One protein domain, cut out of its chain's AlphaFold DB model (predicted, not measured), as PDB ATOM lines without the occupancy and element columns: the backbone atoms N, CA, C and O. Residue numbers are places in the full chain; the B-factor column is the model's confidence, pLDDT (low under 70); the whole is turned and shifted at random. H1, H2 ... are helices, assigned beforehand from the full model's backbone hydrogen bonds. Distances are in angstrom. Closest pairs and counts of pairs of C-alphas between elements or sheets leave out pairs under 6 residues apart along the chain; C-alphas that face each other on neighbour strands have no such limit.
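AT A GLANCE: This is residues 90 to 146 of the 224 residues of an uncharacterized protein of Cytophagaceae bacterium SJW1-29 (UniProt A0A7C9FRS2). Two helices are packed one across the other at a steep angle, the longer H2 over the shorter H1, and a long loop joins them. The loop, residues 109 to 127, swings out past the first residues of H2, while the opening residues 90 to 97 reach out at the opposite end of the longest axis. The printed part has 57 residues with two named helices, H1 then H2, and no named strand; its class is all helix, with 29 residues in the helices. It is compact, with a radius of gyration of the C-alphas of 11.7 A, and only just elongated, spanning 34 by 23 by 16 A.

HOW THE PARTS SIT: After residues 90 to 97 comes H1, residues 98 to 108, and after a long link comes H2, residues 128 to 145. H1 and H2 touch, with 14 pairs of C-alphas within 8 A. The closest C-alphas of the two are those of Leu 101 and Ala 136, 5.2 A apart. H2 touches H1 with residues 132 to 140 alone. Their lines stand at a steep tilt of 59 degrees, and they run opposite ways. In both H1 and H2 every O i to N i+4 pair is within hydrogen-bond range.

IN THESE COORDINATES: H1 begins at C-alpha 98 (123.283, 184.019, 180.552) and measures 15.4 A from first to last C-alpha. H2 runs 25.6 A, from C-alpha 128 at (139.469, 181.671, 177.924) to C-alpha 145 at (119.524, 197.610, 175.590).

THE WHOLE: The two C-alphas farthest apart, those of Phe 93 and Gly 122, are 35.0 A apart. The link from H1 to H2 is long, with 19 residues. The printed part has no cut. Its mean pLDDT is 82.6, and residues 90 to 93, 121, 124 and 126 are under 70.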
ATOM      1  N   MET A  90     112.014 190.500 169.644       61.38
ATOM      2  CA  MET A  90     112.161 190.035 171.019       61.38
ATOM      3  C   MET A  90     112.111 191.215 171.968       61.38
ATOM      4  O   MET A  90     113.093 191.918 172.172       61.38
ATOM      5  N   GLN A  91     110.953 191.428 172.580       62.09
ATOM      6  CA  GLN A  91     110.869 192.342 173.706       62.09
ATOM      7  C   GLN A  91     111.391 191.624 174.948       62.09
ATOM      8  O   GLN A  91     110.659 190.920 175.640       62.09
ATOM      9  N   TYR A  92     112.686 191.775 175.212       64.06
ATOM     10  CA  TYR A  92     113.248 191.408 176.502       64.06
ATOM     11  C   TYR A  92     112.806 192.434 177.541       64.06
ATOM     12  O   TYR A  92     113.437 193.474 177.710       64.06
ATOM     13  N   PHE A  93     111.703 192.145 178.228       69.06
ATOM     14  CA  PHE A  93     111.326 192.883 179.436       69.06
ATOM     15  C   PHE A  93     112.319 192.608 180.572       69.06
ATOM     16  O   PHE A  93     112.658 193.490 181.357       69.06
ATOM     17  N   THR A  94     112.827 191.379 180.621       78.38
ATOM     18  CA  THR A  94     113.812 190.886 181.582       78.38
ATOM     19  C   THR A  94     115.135 190.563 180.901       78.38
ATOM     20  O   THR A  94     115.207 190.341 179.694       78.38
ATOM     21  N   ILE A  95     116.210 190.554 181.690       81.44
ATOM     22  CA  ILE A  95     117.558 190.237 181.211       81.44
ATOM     23  C   ILE A  95     117.553 188.811 180.617       81.44
ATOM     24  O   ILE A  95     117.084 187.898 181.301       81.44
ATOM     25  N   PRO A  96     118.059 188.592 179.383       83.06
ATOM     26  CA  PRO A  96     118.149 187.253 178.801       83.06
ATOM     27  C   PRO A  96     118.945 186.301 179.710       83.06
ATOM     28  O   PRO A  96     119.887 186.755 180.358       83.06
ATOM     29  N   PRO A  97     118.642 184.995 179.768       86.50
ATOM     30  CA  PRO A  97     119.433 184.058 180.565       86.50
ATOM     31  C   PRO A  97     120.871 183.964 180.030       86.50
ATOM     32  O   PRO A  97     121.083 183.846 178.824       86.50
ATOM     33  N   LEU A  98     121.862 184.000 180.928       89.88
ATOM     34  CA  LEU A  98     123.283 184.019 180.552       89.88
ATOM     35  C   LEU A  98     123.808 182.637 180.132       89.88
ATOM     36  O   LEU A  98     124.609 182.547 179.207       89.88
ATOM     37  N   ALA A  99     123.343 181.559 180.770       90.12
ATOM     38  CA  ALA A  99     123.855 180.207 180.522       90.12
ATOM     39  C   ALA A  99     123.763 179.757 179.045       90.12
ATOM     40  O   ALA A  99     124.771 179.288 178.517       90.12
ATOM     41  N   PRO A 100     122.641 179.969 178.322       85.44
ATOM     42  CA  PRO A 100     122.574 179.645 176.894       85.44
ATOM     43  C   PRO A 100     123.539 180.470 176.032       85.44
ATOM     44  O   PRO A 100     124.025 179.981 175.015       85.44
ATOM     45  N   LEU A 101     123.828 181.714 176.432       88.00
ATOM     46  CA  LEU A 101     124.773 182.580 175.725       88.00
ATOM     47  C   LEU A 101     126.215 182.113 175.937       88.00
ATOM     48  O   LEU A 101     126.976 182.097 174.978       88.00
ATOM     49  N   LEU A 102     126.573 181.683 177.152       91.81
ATOM     50  CA  LEU A 102     127.889 181.100 177.443       91.81
ATOM     51  C   LEU A 102     128.160 179.887 176.554       91.81
ATOM     52  O   LEU A 102     129.143 179.876 175.821       91.81
ATOM     53  N   GLN A 103     127.230 178.930 176.546       88.44
ATOM     54  CA  GLN A 103     127.334 177.723 175.722       88.44
ATOM     55  C   GLN A 103     127.403 178.041 174.226       88.44
ATOM     56  O   GLN A 103     128.017 177.308 173.456       88.44
ATOM     57  N   TRP A 104     126.725 179.098 173.776       86.94
ATOM     58  CA  TRP A 104     126.781 179.521 172.379       86.94
ATOM     59  C   TRP A 104     128.140 180.136 172.028       86.94
ATOM     60  O   TRP A 104     128.732 179.744 171.027       86.94
ATOM     61  N   VAL A 105     128.667 181.042 172.861       90.19
ATOM     62  CA  VAL A 105     129.984 181.665 172.644       90.19
ATOM     63  C   VAL A 105     131.098 180.619 172.663       90.19
ATOM     64  O   VAL A 105     131.961 180.641 171.788       90.19
ATOM     65  N   GLU A 106     131.054 179.695 173.622       91.19
ATOM     66  CA  GLU A 106     132.006 178.588 173.741       91.19
ATOM     67  C   GLU A 106     132.048 177.742 172.462       91.19
ATOM     68  O   GLU A 106     133.120 177.489 171.918       91.19
ATOM     69  N   ARG A 107     130.880 177.387 171.911       84.94
ATOM     70  CA  ARG A 107     130.780 176.562 170.695       84.94
ATOM     71  C   ARG A 107     131.164 177.289 169.415       84.94
ATOM     72  O   ARG A 107     131.787 176.698 168.540       84.94
ATOM     73  N   VAL A 108     130.769 178.554 169.275       88.19
ATOM     74  CA  VAL A 108     131.151 179.379 168.118       88.19
ATOM     75  C   VAL A 108     132.668 179.604 168.094       88.19
ATOM     76  O   VAL A 108     133.265 179.699 167.018       88.19
ATOM     77  N   GLY A 109     133.281 179.650 169.278       89.25
ATOM     78  CA  GLY A 109     134.705 179.846 169.473       89.25
ATOM     79  C   GLY A 109     135.087 181.323 169.486       89.25
ATOM     80  O   GLY A 109     134.545 182.158 168.756       89.25
ATOM     81  N   LEU A 110     136.082 181.652 170.309       88.62
ATOM     82  CA  LEU A 110     136.536 183.028 170.525       88.62
ATOM     83  C   LEU A 110     137.054 183.713 169.250       88.62
ATOM     84  O   LEU A 110     136.925 184.925 169.106       88.62
ATOM     85  N   SER A 111     137.577 182.944 168.292       87.81
ATOM     86  CA  SER A 111     138.138 183.455 167.031       87.81
ATOM     87  C   SER A 111     137.118 184.146 166.122       87.81
ATOM     88  O   SER A 111     137.504 184.916 165.241       87.81
ATOM     89  N   LYS A 112     135.819 183.894 166.316       86.56
ATOM     90  CA  LYS A 112     134.739 184.530 165.547       86.56
ATOM     91  C   LYS A 112     134.320 185.887 166.110       86.56
ATOM     92  O   LYS A 112     133.594 186.620 165.439       86.56
ATOM     93  N   PHE A 113     134.775 186.236 167.311       86.19
ATOM     94  CA  PHE A 113     134.451 187.500 167.956       86.19
ATOM     95  C   PHE A 113     135.609 188.482 167.782       86.19
ATOM     96  O   PHE A 113     136.717 188.256 168.255       86.19
ATOM     97  N   ALA A 114     135.346 189.600 167.104       79.56
ATOM     98  CA  ALA A 114     136.373 190.598 166.803       79.56
ATOM     99  C   ALA A 114     136.879 191.359 168.045       79.56
ATOM    100  O   ALA A 114     137.984 191.894 168.031       79.56
ATOM    101  N   TYR A 115     136.066 191.448 169.104       78.31
ATOM    102  CA  TYR A 115     136.368 192.246 170.291       78.31
ATOM    103  C   TYR A 115     135.699 191.679 171.551       78.31
ATOM    104  O   TYR A 115     134.542 191.257 171.507       78.31
ATOM    105  N   VAL A 116     136.415 191.729 172.680       75.38
ATOM    106  CA  VAL A 116     135.901 191.381 174.014       75.38
ATOM    107  C   VAL A 116     135.582 192.675 174.772       75.38
ATOM    108  O   VAL A 116     136.499 193.447 175.061       75.38
ATOM    109  N   PRO A 117     134.312 192.930 175.130       73.50
ATOM    110  CA  PRO A 117     133.920 194.144 175.837       73.50
ATOM    111  C   PRO A 117     134.679 194.369 177.151       73.50
ATOM    112  O   PRO A 117     134.798 193.466 177.982       73.50
ATOM    113  N   GLY A 118     135.140 195.605 177.360       73.12
ATOM    114  CA  GLY A 118     135.712 196.056 178.631       73.12
ATOM    115  C   GLY A 118     137.222 195.866 178.785       73.12
ATOM    116  O   GLY A 118     137.742 196.189 179.849       73.12
ATOM    117  N   TYR A 119     137.926 195.389 177.752       72.56
ATOM    118  CA  TYR A 119     139.392 195.420 177.719       72.56
ATOM    119  C   TYR A 119     139.910 196.602 176.892       72.56
ATOM    120  O   TYR A 119     139.327 196.910 175.840       72.56
ATOM    121  N   PRO A 120     141.006 197.254 177.333       72.19
ATOM    122  CA  PRO A 120     141.756 198.178 176.492       72.19
ATOM    123  C   PRO A 120     142.198 197.474 175.204       72.19
ATOM    124  O   PRO A 120     142.510 196.279 175.219       72.19
ATOM    125  N   GLN A 121     142.231 198.197 174.081       66.50
ATOM    126  CA  GLN A 121     142.721 197.633 172.820       66.50
ATOM    127  C   GLN A 121     144.127 197.045 173.004       66.50
ATOM    128  O   GLN A 121     145.002 197.677 173.589       66.50
ATOM    129  N   GLY A 122     144.329 195.821 172.511       70.12
ATOM    130  CA  GLY A 122     145.603 195.103 172.614       70.12
ATOM    131  C   GLY A 122     145.794 194.285 173.897       70.12
ATOM    132  O   GLY A 122     146.714 193.475 173.949       70.12
ATOM    133  N   VAL A 123     144.915 194.417 174.897       73.69
ATOM    134  CA  VAL A 123     144.979 193.609 176.124       73.69
ATOM    135  C   VAL A 123     144.103 192.371 175.963       73.69
ATOM    136  O   VAL A 123     142.890 192.473 175.770       73.69
ATOM    137  N   ARG A 124     144.719 191.186 176.037       66.94
ATOM    138  CA  ARG A 124     143.993 189.911 176.063       66.94
ATOM    139  C   ARG A 124     143.693 189.508 177.508       66.94
ATOM    140  O   ARG A 124     144.526 189.751 178.380       66.94
ATOM    141  N   PRO A 125     142.534 188.898 177.781       70.25
ATOM    142  CA  PRO A 125     142.221 188.406 179.120       70.25
ATOM    143  C   PRO A 125     143.143 187.261 179.524       70.25
ATOM    144  O   PRO A 125     143.690 186.572 178.664       70.25
ATOM    145  N   ALA A 126     143.268 187.039 180.832       69.38
ATOM    146  CA  ALA A 126     144.146 186.009 181.372       69.38
ATOM    147  C   ALA A 126     143.648 184.589 181.053       69.38
ATOM    148  O   ALA A 126     144.462 183.684 180.892       69.38
ATOM    149  N   THR A 127     142.328 184.392 180.934       87.56
ATOM    150  CA  THR A 127     141.730 183.071 180.690       87.56
ATOM    151  C   THR A 127     140.687 183.078 179.569       87.56
ATOM    152  O   THR A 127     140.063 184.099 179.260       87.56
ATOM    153  N   GLU A 128     140.498 181.916 178.942       88.81
ATOM    154  CA  GLU A 128     139.469 181.671 177.924       88.81
ATOM    155  C   GLU A 128     138.054 181.760 178.514       88.81
ATOM    156  O   GLU A 128     137.179 182.416 177.949       88.81
ATOM    157  N   THR A 129     137.839 181.207 179.708       91.00
ATOM    158  CA  THR A 129     136.536 181.239 180.389       91.00
ATOM    159  C   THR A 129     136.060 182.668 180.668       91.00
ATOM    160  O   THR A 129     134.886 182.984 180.463       91.00
ATOM    161  N   GLU A 130     136.960 183.570 181.073       89.19
ATOM    162  CA  GLU A 130     136.627 184.988 181.263       89.19
ATOM    163  C   GLU A 130     136.257 185.686 179.950       89.19
ATOM    164  O   GLU A 130     135.364 186.539 179.937       89.19
ATOM    165  N   GLN A 131     136.913 185.326 178.842       89.19
ATOM    166  CA  GLN A 131     136.575 185.844 177.512       89.19
ATOM    167  C   GLN A 131     135.164 185.431 177.116       89.19
ATOM    168  O   GLN A 131     134.354 186.292 176.763       89.19
ATOM    169  N   ILE A 132     134.855 184.138 177.244       91.88
ATOM    170  CA  ILE A 132     133.530 183.580 176.953       91.88
ATOM    171  C   ILE A 132     132.468 184.301 177.788       91.88
ATOM    172  O   ILE A 132     131.481 184.805 177.244       91.88
ATOM    173  N   TYR A 133     132.704 184.432 179.096       92.69
ATOM    174  CA  TYR A 133     131.775 185.088 180.012       92.69
ATOM    175  C   TYR A 133     131.492 186.542 179.647       92.69
ATOM    176  O   TYR A 133     130.340 186.987 179.666       92.69
ATOM    177  N   ARG A 134     132.529 187.293 179.280       89.62
ATOM    178  CA  ARG A 134     132.392 188.712 178.940       89.62
ATOM    179  C   ARG A 134     131.730 188.934 177.599       89.62
ATOM    180  O   ARG A 134     130.903 189.837 177.492       89.62
ATOM    181  N   ILE A 135     132.048 188.118 176.597       91.06
ATOM    182  CA  ILE A 135     131.356 188.167 175.307       91.06
ATOM    183  C   ILE A 135     129.871 187.855 175.526       91.06
ATOM    184  O   ILE A 135     129.021 188.646 175.118       91.06
ATOM    185  N   ALA A 136     129.551 186.768 176.238       92.25
ATOM    186  CA  ALA A 136     128.173 186.386 176.536       92.25
ATOM    187  C   ALA A 136     127.419 187.483 177.307       92.25
ATOM    188  O   ALA A 136     126.307 187.847 176.927       92.25
ATOM    189  N   SER A 137     128.044 188.073 178.330       91.62
ATOM    190  CA  SER A 137     127.470 189.193 179.091       91.62
ATOM    191  C   SER A 137     127.283 190.435 178.217       91.62
ATOM    192  O   SER A 137     126.240 191.081 178.258       91.62
ATOM    193  N   GLY A 138     128.255 190.764 177.365       90.12
ATOM    194  CA  GLY A 138     128.154 191.882 176.430       90.12
ATOM    195  C   GLY A 138     126.983 191.724 175.461       90.12
ATOM    196  O   GLY A 138     126.218 192.667 175.256       90.12
ATOM    197  N   ILE A 139     126.786 190.515 174.929       88.44
ATOM    198  CA  ILE A 139     125.631 190.171 174.092       88.44
ATOM    199  C   ILE A 139     124.335 190.293 174.897       88.44
ATOM    200  O   ILE A 139     123.394 190.933 174.435       88.44
ATOM    201  N   GLN A 140     124.291 189.746 176.113       89.69
ATOM    202  CA  GLN A 140     123.133 189.815 177.009       89.69
ATOM    203  C   GLN A 140     122.688 191.265 177.259       89.69
ATOM    204  O   GLN A 140     121.506 191.591 177.115       89.69
ATOM    205  N   TYR A 141     123.629 192.156 177.589       88.31
ATOM    206  CA  TYR A 141     123.343 193.574 177.800       88.31
ATOM    207  C   TYR A 141     122.964 194.293 176.507       88.31
ATOM    208  O   TYR A 141     122.071 195.137 176.531       88.31
ATOM    209  N   ASN A 142     123.586 193.952 175.375       85.81
ATOM    210  CA  ASN A 142     123.211 194.516 174.081       85.81
ATOM    211  C   ASN A 142     121.766 194.152 173.706       85.81
ATOM    212  O   ASN A 142     120.996 195.036 173.340       85.81
ATOM    213  N   LEU A 143     121.381 192.885 173.889       82.75
ATOM    214  CA  LEU A 143     120.019 192.396 173.666       82.75
ATOM    215  C   LEU A 143     119.005 193.083 174.591       82.75
ATOM    216  O   LEU A 143     117.918 193.444 174.144       82.75
ATOM    217  N   LYS A 144     119.369 193.327 175.857       84.12
ATOM    218  CA  LYS A 144     118.540 194.097 176.797       84.12
ATOM    219  C   LYS A 144     118.400 195.563 176.379       84.12
ATOM    220  O   LYS A 144     117.318 196.129 176.481       84.12
ATOM    221  N   ALA A 145     119.493 196.193 175.949       83.81
ATOM    222  CA  ALA A 145     119.524 197.610 175.590       83.81
ATOM    223  C   ALA A 145     118.850 197.890 174.239       83.81
ATOM    224  O   ALA A 145     118.281 198.960 174.033       83.81
ATOM    225  N   ARG A 146     118.913 196.932 173.308       78.94
ATOM    226  CA  ARG A 146     118.345 197.025 171.958       78.94
ATOM    227  C   ARG A 146     117.429 195.825 171.671       78.94
ATOM    228  O   ARG A 146     117.712 195.050 170.759       78.94
TER     229      ARG A 146